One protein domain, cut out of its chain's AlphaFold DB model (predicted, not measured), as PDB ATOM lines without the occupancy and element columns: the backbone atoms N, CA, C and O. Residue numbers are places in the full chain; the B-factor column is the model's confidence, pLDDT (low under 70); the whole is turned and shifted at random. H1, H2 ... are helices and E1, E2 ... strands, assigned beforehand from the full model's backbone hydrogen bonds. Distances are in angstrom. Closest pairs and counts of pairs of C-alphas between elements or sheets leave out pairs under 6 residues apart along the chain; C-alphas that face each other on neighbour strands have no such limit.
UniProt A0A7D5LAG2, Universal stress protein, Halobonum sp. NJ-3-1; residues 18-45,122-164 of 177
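Overview. This is residues 18 to 45 and 122 to 164 of the 177 residues of the protein "Universal stress protein" of Halobonum sp. NJ-3-1 (UniProt A0A7D5LAG2). The model is an open, elongated trace: at one end are the strand hairpin E1 and E2 and the two helices H1 and H2, and from the hairpin residues 137 to 146 stretch out to H3 at the far end, where the chain folds back through H4. No helix touches another, and residues 37 to 44, 148 to 154 and 158 to 164 stick out free. The printed part has 71 residues, with four named helices and two named strands in the order H1 H2 E1 E2 H3 H4; the class is mixed, helices and strands, and the sheet, E1 - E2, is antiparallel. The whole is only just loose, close to extended, with a radius of gyration of the C-alphas of 16.6 A and spans of 47 by 28 by 22 A.

Arrangement. Start at H1, residues 18 to 23, and go on to H2, residues 33 to 43; the two are apart. Next look at E1, residues 123 to 128: it has one pair of C-alphas within 8 A of H2, the closest being those of Thr 33 and Arg 128, 6.3 A apart. E1 and E2, residues 131 to 136, form a hairpin, antiparallel at 144 degrees between their directions. Across it the facing C-alphas of 127 and 132 are 4.5 A apart, and N 126 and O 133 are within hydrogen-bond range at 2.8 A, as are N 131 and O 128 at 2.9 A. Further on, H3, residues 147 to 153, and H4, residues 156 to 163, are apart. Every O i to N i+4 pair is within hydrogen-bond range in H1, H2 and H4; in H3 it is 2 of 3.

Along the chain. Find C-alpha 18 at (20.223, 41.510, 285.302), where H1 begins. From C-alpha 33 at (18.657, 44.892, 306.072), H2 runs 15.3 A to C-alpha 43. E1 covers 14.8 A from C-alpha 123 to C-alpha 128, and E2 16.2 A from C-alpha 131 to C-alpha 136. H3 measures 10.4 A and H4 10.2 A, with H4 ending at C-alpha 163, (25.046, 63.755, 285.079).

Size, cuts and confidence. The two C-alphas farthest apart are those of Glu 34 and Glu 148, 47.7 A. Residues 46 to 121 are not printed, and C-alphas 45 and 122 are 14.7 A apart across the cut. Of the links that are printed whole, E1 to E2 and H3 to H4 are tight, H1 to H2 and E2 to H3 are short, and none is long. The mean pLDDT of the printed part is 74.0; look for values under 70 at residue 122 and residues 136 to 164.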
ATOM      1  N   ASP A  18      19.250  42.430 284.696       83.56
ATOM      2  CA  ASP A  18      20.223  41.510 285.302       83.56
ATOM      3  C   ASP A  18      21.600  42.170 285.474       83.56
ATOM      4  O   ASP A  18      22.225  42.076 286.524       83.56
ATOM      5  N   ARG A  19      22.044  42.948 284.478       82.50
ATOM      6  CA  ARG A  19      23.326  43.659 284.548       82.50
ATOM      7  C   ARG A  19      23.291  44.814 285.547       82.50
ATOM      8  O   ARG A  19      24.313  45.141 286.141       82.50
ATOM      9  N   ILE A  20      22.129  45.444 285.727       81.69
ATOM     10  CA  ILE A  20      21.920  46.471 286.757       81.69
ATOM     11  C   ILE A  20      21.978  45.822 288.145       81.69
ATOM     12  O   ILE A  20      22.614  46.371 289.042       81.69
ATOM     13  N   HIS A  21      21.355  44.653 288.311       83.81
ATOM     14  CA  HIS A  21      21.422  43.865 289.540       83.81
ATOM     15  C   HIS A  21      22.867  43.523 289.916       83.81
ATOM     16  O   HIS A  21      23.285  43.812 291.039       83.81
ATOM     17  N   ASP A  22      23.660  43.052 288.954       82.38
ATOM     18  CA  ASP A  22      25.081  42.770 289.161       82.38
ATOM     19  C   ASP A  22      25.889  44.040 289.477       82.38
ATOM     20  O   ASP A  22      26.651  44.074 290.441       82.38
ATOM     21  N   ALA A  23      25.707  45.113 288.698       80.56
ATOM     22  CA  ALA A  23      26.489  46.345 288.833       80.56
ATOM     23  C   ALA A  23      26.237  47.098 290.149       80.56
ATOM     24  O   ALA A  23      27.140  47.750 290.671       80.56
ATOM     25  N   PHE A  24      25.011  47.041 290.672       79.56
ATOM     26  CA  PHE A  24      24.636  47.679 291.938       79.56
ATOM     27  C   PHE A  24      24.568  46.696 293.108       79.56
ATOM     28  O   PHE A  24      24.107  47.088 294.189       79.56
ATOM     29  N   GLU A  25      25.021  45.455 292.901       84.12
ATOM     30  CA  GLU A  25      25.018  44.374 293.889       84.12
ATOM     31  C   GLU A  25      23.661  44.297 294.610       84.12
ATOM     32  O   GLU A  25      23.558  44.469 295.828       84.12
ATOM     33  N   THR A  26      22.586  44.178 293.833       83.94
ATOM     34  CA  THR A  26      21.196  44.192 294.305       83.94
ATOM     35  C   THR A  26      20.408  43.075 293.642       83.94
ATOM     36  O   THR A  26      20.684  42.718 292.509       83.94
ATOM     37  N   ASP A  27      19.367  42.584 294.303       84.88
ATOM     38  CA  ASP A  27      18.549  41.460 293.835       84.88
ATOM     39  C   ASP A  27      17.109  41.916 293.493       84.88
ATOM     40  O   ASP A  27      16.701  42.996 293.949       84.88
ATOM     41  N   PRO A  28      16.326  41.157 292.697       83.69
ATOM     42  CA  PRO A  28      14.878  41.348 292.562       83.69
ATOM     43  C   PRO A  28      14.118  41.447 293.894       83.69
ATOM     44  O   PRO A  28      13.179  42.237 293.999       83.69
ATOM     45  N   ASP A  29      14.565  40.725 294.925       84.31
ATOM     46  CA  ASP A  29      13.999  40.777 296.281       84.31
ATOM     47  C   ASP A  29      14.527  41.967 297.118       84.31
ATOM     48  O   ASP A  29      14.254  42.103 298.317       84.31
ATOM     49  N   GLY A  30      15.270  42.879 296.484       85.25
ATOM     50  CA  GLY A  30      15.843  44.067 297.102       85.25
ATOM     51  C   GLY A  30      17.123  43.794 297.894       85.25
ATOM     52  O   GLY A  30      17.781  42.768 297.751       85.25
ATOM     53  N   LEU A  31      17.514  44.760 298.731       87.38
ATOM     54  CA  LEU A  31      18.710  44.645 299.576       87.38
ATOM     55  C   LEU A  31      18.374  44.001 300.922       87.38
ATOM     56  O   LEU A  31      17.300  44.241 301.482       87.38
ATOM     57  N   SER A  32      19.330  43.273 301.499       88.56
ATOM     58  CA  SER A  32      19.192  42.817 302.882       88.56
ATOM     59  C   SER A  32      19.225  43.998 303.860       88.56
ATOM     60  O   SER A  32      19.807  45.054 303.583       88.56
ATOM     61  N   THR A  33      18.617  43.842 305.037       86.38
ATOM     62  CA  THR A  33      18.657  44.892 306.072       86.38
ATOM     63  C   THR A  33      20.084  45.236 306.505       86.38
ATOM     64  O   THR A  33      20.371  46.407 306.779       86.38
ATOM     65  N   GLU A  34      20.980  44.249 306.548       88.00
ATOM     66  CA  GLU A  34      22.376  44.452 306.941       88.00
ATOM     67  C   GLU A  34      23.152  45.216 305.864       88.00
ATOM     68  O   GLU A  34      23.792  46.225 306.163       88.00
ATOM     69  N   GLU A  35      22.991  44.829 304.598       87.25
ATOM     70  CA  GLU A  35      23.625  45.505 303.463       87.25
ATOM     71  C   GLU A  35      23.138  46.955 303.337       87.25
ATOM     72  O   GLU A  35      23.923  47.897 303.209       87.25
ATOM     73  N   ALA A  36      21.830  47.178 303.498       86.19
ATOM     74  CA  ALA A  36      21.261  48.521 303.515       86.19
ATOM     75  C   ALA A  36      21.827  49.387 304.657       86.19
ATOM     76  O   ALA A  36      22.006  50.596 304.481       86.19
ATOM     77  N   ARG A  37      22.110  48.803 305.830       86.12
ATOM     78  CA  ARG A  37      22.722  49.513 306.966       86.12
ATOM     79  C   ARG A  37      24.203  49.800 306.717       86.12
ATOM     80  O   ARG A  37      24.660  50.895 307.059       86.12
ATOM     81  N   SER A  38      24.921  48.860 306.105       87.38
ATOM     82  CA  SER A  38      26.312  49.027 305.684       87.38
ATOM     83  C   SER A  38      26.443  50.207 304.713       87.38
ATOM     84  O   SER A  38      27.089  51.208 305.033       87.38
ATOM     85  N   ARG A  39      25.676  50.194 303.612       86.75
ATOM     86  CA  ARG A  39      25.665  51.279 302.612       86.75
ATOM     87  C   ARG A  39      25.212  52.622 303.182       86.75
ATOM     88  O   ARG A  39      25.733  53.667 302.798       86.75
ATOM     89  N   LEU A  40      24.262  52.626 304.123       84.94
ATOM     90  CA  LEU A  40      23.846  53.851 304.818       84.94
ATOM     91  C   LEU A  40      24.979  54.443 305.667       84.94
ATOM     92  O   LEU A  40      25.077  55.665 305.789       84.94
ATOM     93  N   SER A  41      25.813  53.593 306.263       84.12
ATOM     94  CA  SER A  41      26.958  54.019 307.072       84.12
ATOM     95  C   SER A  41      28.087  54.559 306.194       84.12
ATOM     96  O   SER A  41      28.720  55.547 306.558       84.12
ATOM     97  N   GLU A  42      28.289  53.965 305.018       83.50
ATOM     98  CA  GLU A  42      29.294  54.396 304.045       83.50
ATOM     99  C   GLU A  42      28.910  55.704 303.333       83.50
ATOM    100  O   GLU A  42      29.698  56.648 303.268       83.50
ATOM    101  N   HIS A  43      27.689  55.790 302.803       80.50
ATOM    102  CA  HIS A  43      27.246  56.940 302.005       80.50
ATOM    103  C   HIS A  43      26.601  58.051 302.837       80.50
ATOM    104  O   HIS A  43      26.436  59.178 302.362       80.50
ATOM    105  N   GLY A  44      26.249  57.750 304.084       80.12
ATOM    106  CA  GLY A  44      25.512  58.646 304.954       80.12
ATOM    107  C   GLY A  44      24.015  58.698 304.632       80.12
ATOM    108  O   GLY A  44      23.529  58.143 303.643       80.12
ATOM    109  N   PRO A  45      23.235  59.379 305.486       77.31
ATOM    110  CA  PRO A  45      21.805  59.506 305.283       77.31
ATOM    111  C   PRO A  45      21.522  60.299 304.012       77.31
ATOM    112  O   PRO A  45      22.126  61.347 303.784       77.31
ATOM    113  N   THR A 122       7.945  62.963 302.581       65.44
ATOM    114  CA  THR A 122       7.782  61.988 301.506       65.44
ATOM    115  C   THR A 122       8.380  60.657 301.943       65.44
ATOM    116  O   THR A 122       9.555  60.582 302.307       65.44
ATOM    117  N   ARG A 123       7.564  59.604 301.923       71.12
ATOM    118  CA  ARG A 123       8.030  58.226 302.072       71.12
ATOM    119  C   ARG A 123       8.245  57.622 300.691       71.12
ATOM    120  O   ARG A 123       7.512  57.949 299.760       71.12
ATOM    121  N   ALA A 124       9.243  56.762 300.574       74.81
ATOM    122  CA  ALA A 124       9.386  55.853 299.453       74.81
ATOM    123  C   ALA A 124       9.166  54.429 299.921       74.81
ATOM    124  O   ALA A 124       9.622  54.036 300.994       74.81
ATOM    125  N   THR A 125       8.508  53.665 299.073       77.81
ATOM    126  CA  THR A 125       8.330  52.236 299.251       77.81
ATOM    127  C   THR A 125       9.510  51.525 298.590       77.81
ATOM    128  O   THR A 125       9.785  51.743 297.410       77.81
ATOM    129  N   VAL A 126      10.243  50.728 299.362       84.00
ATOM    130  CA  VAL A 126      11.411  49.951 298.919       84.00
ATOM    131  C   VAL A 126      11.218  48.484 299.277       84.00
ATOM    132  O   VAL A 126      10.517  48.179 300.237       84.00
ATOM    133  N   VAL A 127      11.856  47.575 298.547       84.56
ATOM    134  CA  VAL A 127      11.891  46.152 298.913       84.56
ATOM    135  C   VAL A 127      13.175  45.884 299.699       84.56
ATOM    136  O   VAL A 127      14.255  46.332 299.303       84.56
ATOM    137  N   ARG A 128      13.049  45.226 300.855       86.38
ATOM    138  CA  ARG A 128      14.169  44.771 301.685       86.38
ATOM    139  C   ARG A 128      13.874  43.398 302.253       86.38
ATOM    140  O   ARG A 128      12.801  43.208 302.818       86.38
ATOM    141  N   ASP A 129      14.842  42.493 302.172       86.31
ATOM    142  CA  ASP A 129      14.668  41.091 302.576       86.31
ATOM    143  C   ASP A 129      13.425  40.438 301.912       86.31
ATOM    144  O   ASP A 129      12.710  39.678 302.558       86.31
ATOM    145  N   GLY A 130      13.102  40.796 300.659       86.31
ATOM    146  CA  GLY A 130      11.893  40.343 299.952       86.31
ATOM    147  C   GLY A 130      10.578  40.989 300.411       86.31
ATOM    148  O   GLY A 130       9.519  40.710 299.852       86.31
ATOM    149  N   GLU A 131      10.611  41.880 301.406       86.00
ATOM    150  CA  GLU A 131       9.430  42.550 301.950       86.00
ATOM    151  C   GLU A 131       9.374  44.032 301.578       86.00
ATOM    152  O   GLU A 131      10.352  44.779 301.657       86.00
ATOM    153  N   THR A 132       8.174  44.500 301.257       86.06
ATOM    154  CA  THR A 132       7.902  45.914 301.008       86.06
ATOM    155  C   THR A 132       7.948  46.718 302.310       86.06
ATOM    156  O   THR A 132       7.192  46.453 303.246       86.06
ATOM    157  N   ARG A 133       8.802  47.745 302.375       83.38
ATOM    158  CA  ARG A 133       8.976  48.632 303.536       83.38
ATOM    159  C   ARG A 133       8.979  50.104 303.128       83.38
ATOM    160  O   ARG A 133       9.553  50.482 302.112       83.38
ATOM    161  N   ASP A 134       8.392  50.949 303.970       79.44
ATOM    162  CA  ASP A 134       8.433  52.404 303.801       79.44
ATOM    163  C   ASP A 134       9.693  53.003 304.442       79.44
ATOM    164  O   ASP A 134       9.994  52.758 305.613       79.44
ATOM    165  N   VAL A 135      10.402  53.850 303.696       79.25
ATOM    166  CA  VAL A 135      11.583  54.594 304.155       79.25
ATOM    167  C   VAL A 135      11.446  56.088 303.859       79.25
ATOM    168  O   VAL A 135      10.731  56.492 302.945       79.25
ATOM    169  N   ASP A 136      12.129  56.934 304.632       68.94
ATOM    170  CA  ASP A 136      12.157  58.379 304.375       68.94
ATOM    171  C   ASP A 136      12.883  58.664 303.038       68.94
ATOM    172  O   ASP A 136      14.016  58.221 302.834       68.94
ATOM    173  N   LEU A 137      12.250  59.427 302.139       69.00
ATOM    174  CA  LEU A 137      12.789  59.815 300.830       69.00
ATOM    175  C   LEU A 137      13.038  61.329 300.776       69.00
ATOM    176  O   LEU A 137      12.226  62.121 301.257       69.00
ATOM    177  N   ILE A 138      14.118  61.755 300.112       59.06
ATOM    178  CA  ILE A 138      14.224  63.145 299.653       59.06
ATOM    179  C   ILE A 138      13.562  63.288 298.289       59.06
ATOM    180  O   ILE A 138      13.980  62.660 297.319       59.06
ATOM    181  N   VAL A 139      12.619  64.219 298.191       57.50
ATOM    182  CA  VAL A 139      12.143  64.723 296.902       57.50
ATOM    183  C   VAL A 139      12.895  65.998 296.542       57.50
ATOM    184  O   VAL A 139      12.869  66.987 297.277       57.50
ATOM    185  N   LEU A 140      13.552  65.992 295.384       56.31
ATOM    186  CA  LEU A 140      14.128  67.187 294.776       56.31
ATOM    187  C   LEU A 140      13.103  67.821 293.832       56.31
ATOM    188  O   LEU A 140      12.919  67.382 292.700       56.31
ATOM    189  N   GLY A 141      12.438  68.876 294.296       54.97
ATOM    190  CA  GLY A 141      11.568  69.688 293.449       54.97
ATOM    191  C   GLY A 141      12.381  70.647 292.575       54.97
ATOM    192  O   GLY A 141      13.169  71.449 293.079       54.97
ATOM    193  N   THR A 142      12.171  70.626 291.259       53.53
ATOM    194  CA  THR A 142      12.707  71.664 290.368       53.53
ATOM    195  C   THR A 142      11.761  72.862 290.344       53.53
ATOM    196  O   THR A 142      10.572  72.693 290.081       53.53
ATOM    197  N   ARG A 143      12.254  74.092 290.553       52.81
ATOM    198  CA  ARG A 143      11.429  75.284 290.277       52.81
ATOM    199  C   ARG A 143      11.115  75.342 288.781       52.81
ATOM    200  O   ARG A 143      12.035  75.313 287.962       52.81
ATOM    201  N   ARG A 144       9.834  75.480 288.428       50.75
ATOM    202  CA  ARG A 144       9.374  75.699 287.047       50.75
ATOM    203  C   ARG A 144      10.051  76.962 286.492       50.75
ATOM    204  O   ARG A 144       9.769  78.068 286.940       50.75
ATOM    205  N   ARG A 145      10.989  76.796 285.556       60.62
ATOM    206  CA  ARG A 145      11.556  77.899 284.762       60.62
ATOM    207  C   ARG A 145      10.626  78.205 283.572       60.62
ATOM    208  O   ARG A 145       9.948  77.278 283.106       60.62
ATOM    209  N   PRO A 146      10.578  79.462 283.088       59.88
ATOM    210  CA  PRO A 146       9.818  79.823 281.892       59.88
ATOM    211  C   PRO A 146      10.229  78.962 280.688       59.88
ATOM    212  O   PRO A 146      11.377  78.524 280.602       59.88
ATOM    213  N   ALA A 147       9.286  78.698 279.776       64.50
ATOM    214  CA  ALA A 147       9.466  77.766 278.656       64.50
ATOM    215  C   ALA A 147      10.676  78.113 277.769       64.50
ATOM    216  O   ALA A 147      11.393  77.212 277.340       64.50
ATOM    217  N   GLU A 148      10.953  79.406 277.604       67.31
ATOM    218  CA  GLU A 148      12.073  79.954 276.829       67.31
ATOM    219  C   GLU A 148      13.453  79.531 277.365       67.31
ATOM    220  O   GLU A 148      14.378  79.298 276.596       67.31
ATOM    221  N   TYR A 149      13.601  79.351 278.684       60.41
ATOM    222  CA  TYR A 149      14.852  78.859 279.278       60.41
ATOM    223  C   TYR A 149      15.011  77.338 279.131       60.41
ATOM    224  O   TYR A 149      16.134  76.835 279.109       60.41
ATOM    225  N   ARG A 150      13.899  76.593 279.033       61.53
ATOM    226  CA  ARG A 150      13.904  75.123 278.917       61.53
ATOM    227  C   ARG A 150      14.399  74.664 277.545       61.53
ATOM    228  O   ARG A 150      15.097  73.658 277.483       61.53
ATOM    229  N   SER A 151      14.063  75.393 276.480       63.31
ATOM    230  CA  SER A 151      14.526  75.097 275.118       63.31
ATOM    231  C   SER A 151      16.017  75.387 274.919       63.31
ATOM    232  O   SER A 151      16.649  74.721 274.107       63.31
ATOM    233  N   LEU A 152      16.584  76.338 275.671       57.97
ATOM    234  CA  LEU A 152      17.986  76.752 275.536       57.97
ATOM    235  C   LEU A 152      18.963  75.987 276.447       57.97
ATOM    236  O   LEU A 152      20.087  75.719 276.035       57.97
ATOM    237  N   LEU A 153      18.577  75.653 277.685       58.28
ATOM    238  CA  LEU A 153      19.493  75.093 278.699       58.28
ATOM    239  C   LEU A 153      19.123  73.677 279.178       58.28
ATOM    240  O   LEU A 153      19.878  73.085 279.956       58.28
ATOM    241  N   GLY A 154      17.991  73.132 278.718       59.16
ATOM    242  CA  GLY A 154      17.430  71.871 279.206       59.16
ATOM    243  C   GLY A 154      16.767  72.001 280.583       59.16
ATOM    244  O   GLY A 154      16.787  73.053 281.229       59.16
ATOM    245  N   SER A 155      16.128  70.926 281.052       63.41
ATOM    246  CA  SER A 155      15.606  70.865 282.425       63.41
ATOM    247  C   SER A 155      16.738  70.560 283.407       63.41
ATOM    248  O   SER A 155      17.625  69.771 283.093       63.41
ATOM    249  N   VAL A 156      16.675  71.102 284.631       62.19
ATOM    250  CA  VAL A 156      17.547  70.643 285.732       62.19
ATOM    251  C   VAL A 156      17.363  69.142 285.945       62.19
ATOM    252  O   VAL A 156      18.344  68.460 286.186       62.19
ATOM    253  N   THR A 157      16.148  68.616 285.770       61.66
ATOM    254  CA  THR A 157      15.889  67.171 285.784       61.66
ATOM    255  C   THR A 157      16.684  66.454 284.699       61.66
ATOM    256  O   THR A 157      17.341  65.473 284.997       61.66
ATOM    257  N   ASP A 158      16.688  66.969 283.467       62.59
ATOM    258  CA  ASP A 158      17.393  66.338 282.343       62.59
ATOM    259  C   ASP A 158      18.912  66.382 282.555       62.59
ATOM    260  O   ASP A 158      19.612  65.404 282.322       62.59
ATOM    261  N   ARG A 159      19.425  67.492 283.095       65.31
ATOM    262  CA  ARG A 159      20.841  67.628 283.448       65.31
ATOM    263  C   ARG A 159      21.223  66.754 284.648       65.31
ATOM    264  O   ARG A 159      22.307  66.196 284.639       65.31
ATOM    265  N   VAL A 160      20.361  66.612 285.657       64.31
ATOM    266  CA  VAL A 160      20.600  65.724 286.809       64.31
ATOM    267  C   VAL A 160      20.557  64.262 286.377       64.31
ATOM    268  O   VAL A 160      21.472  63.540 286.726       64.31
ATOM    269  N   ILE A 161      19.577  63.842 285.570       64.81
ATOM    270  CA  ILE A 161      19.521  62.475 285.023       64.81
ATOM    271  C   ILE A 161      20.774  62.184 284.186       64.81
ATOM    272  O   ILE A 161      21.373  61.131 284.344       64.81
ATOM    273  N   ARG A 162      21.194  63.117 283.319       61.12
ATOM    274  CA  ARG A 162      22.370  62.924 282.449       61.12
ATOM    275  C   ARG A 162      23.706  62.926 283.184       61.12
ATOM    276  O   ARG A 162      24.668  62.397 282.649       61.12
ATOM    277  N   LEU A 163      23.795  63.603 284.328       62.81
ATOM    278  CA  LEU A 163      25.046  63.755 285.079       62.81
ATOM    279  C   LEU A 163      25.105  62.875 286.329       62.81
ATOM    280  O   LEU A 163      26.112  62.905 287.026       62.81
ATOM    281  N   THR A 164      24.024  62.179 286.681       60.88
ATOM    282  CA  THR A 164      24.022  61.322 287.861       60.88
ATOM    283  C   THR A 164      24.557  59.951 287.479       60.88
ATOM    284  O   THR A 164      23.955  59.212 286.705       60.88
TER     285      THR A 164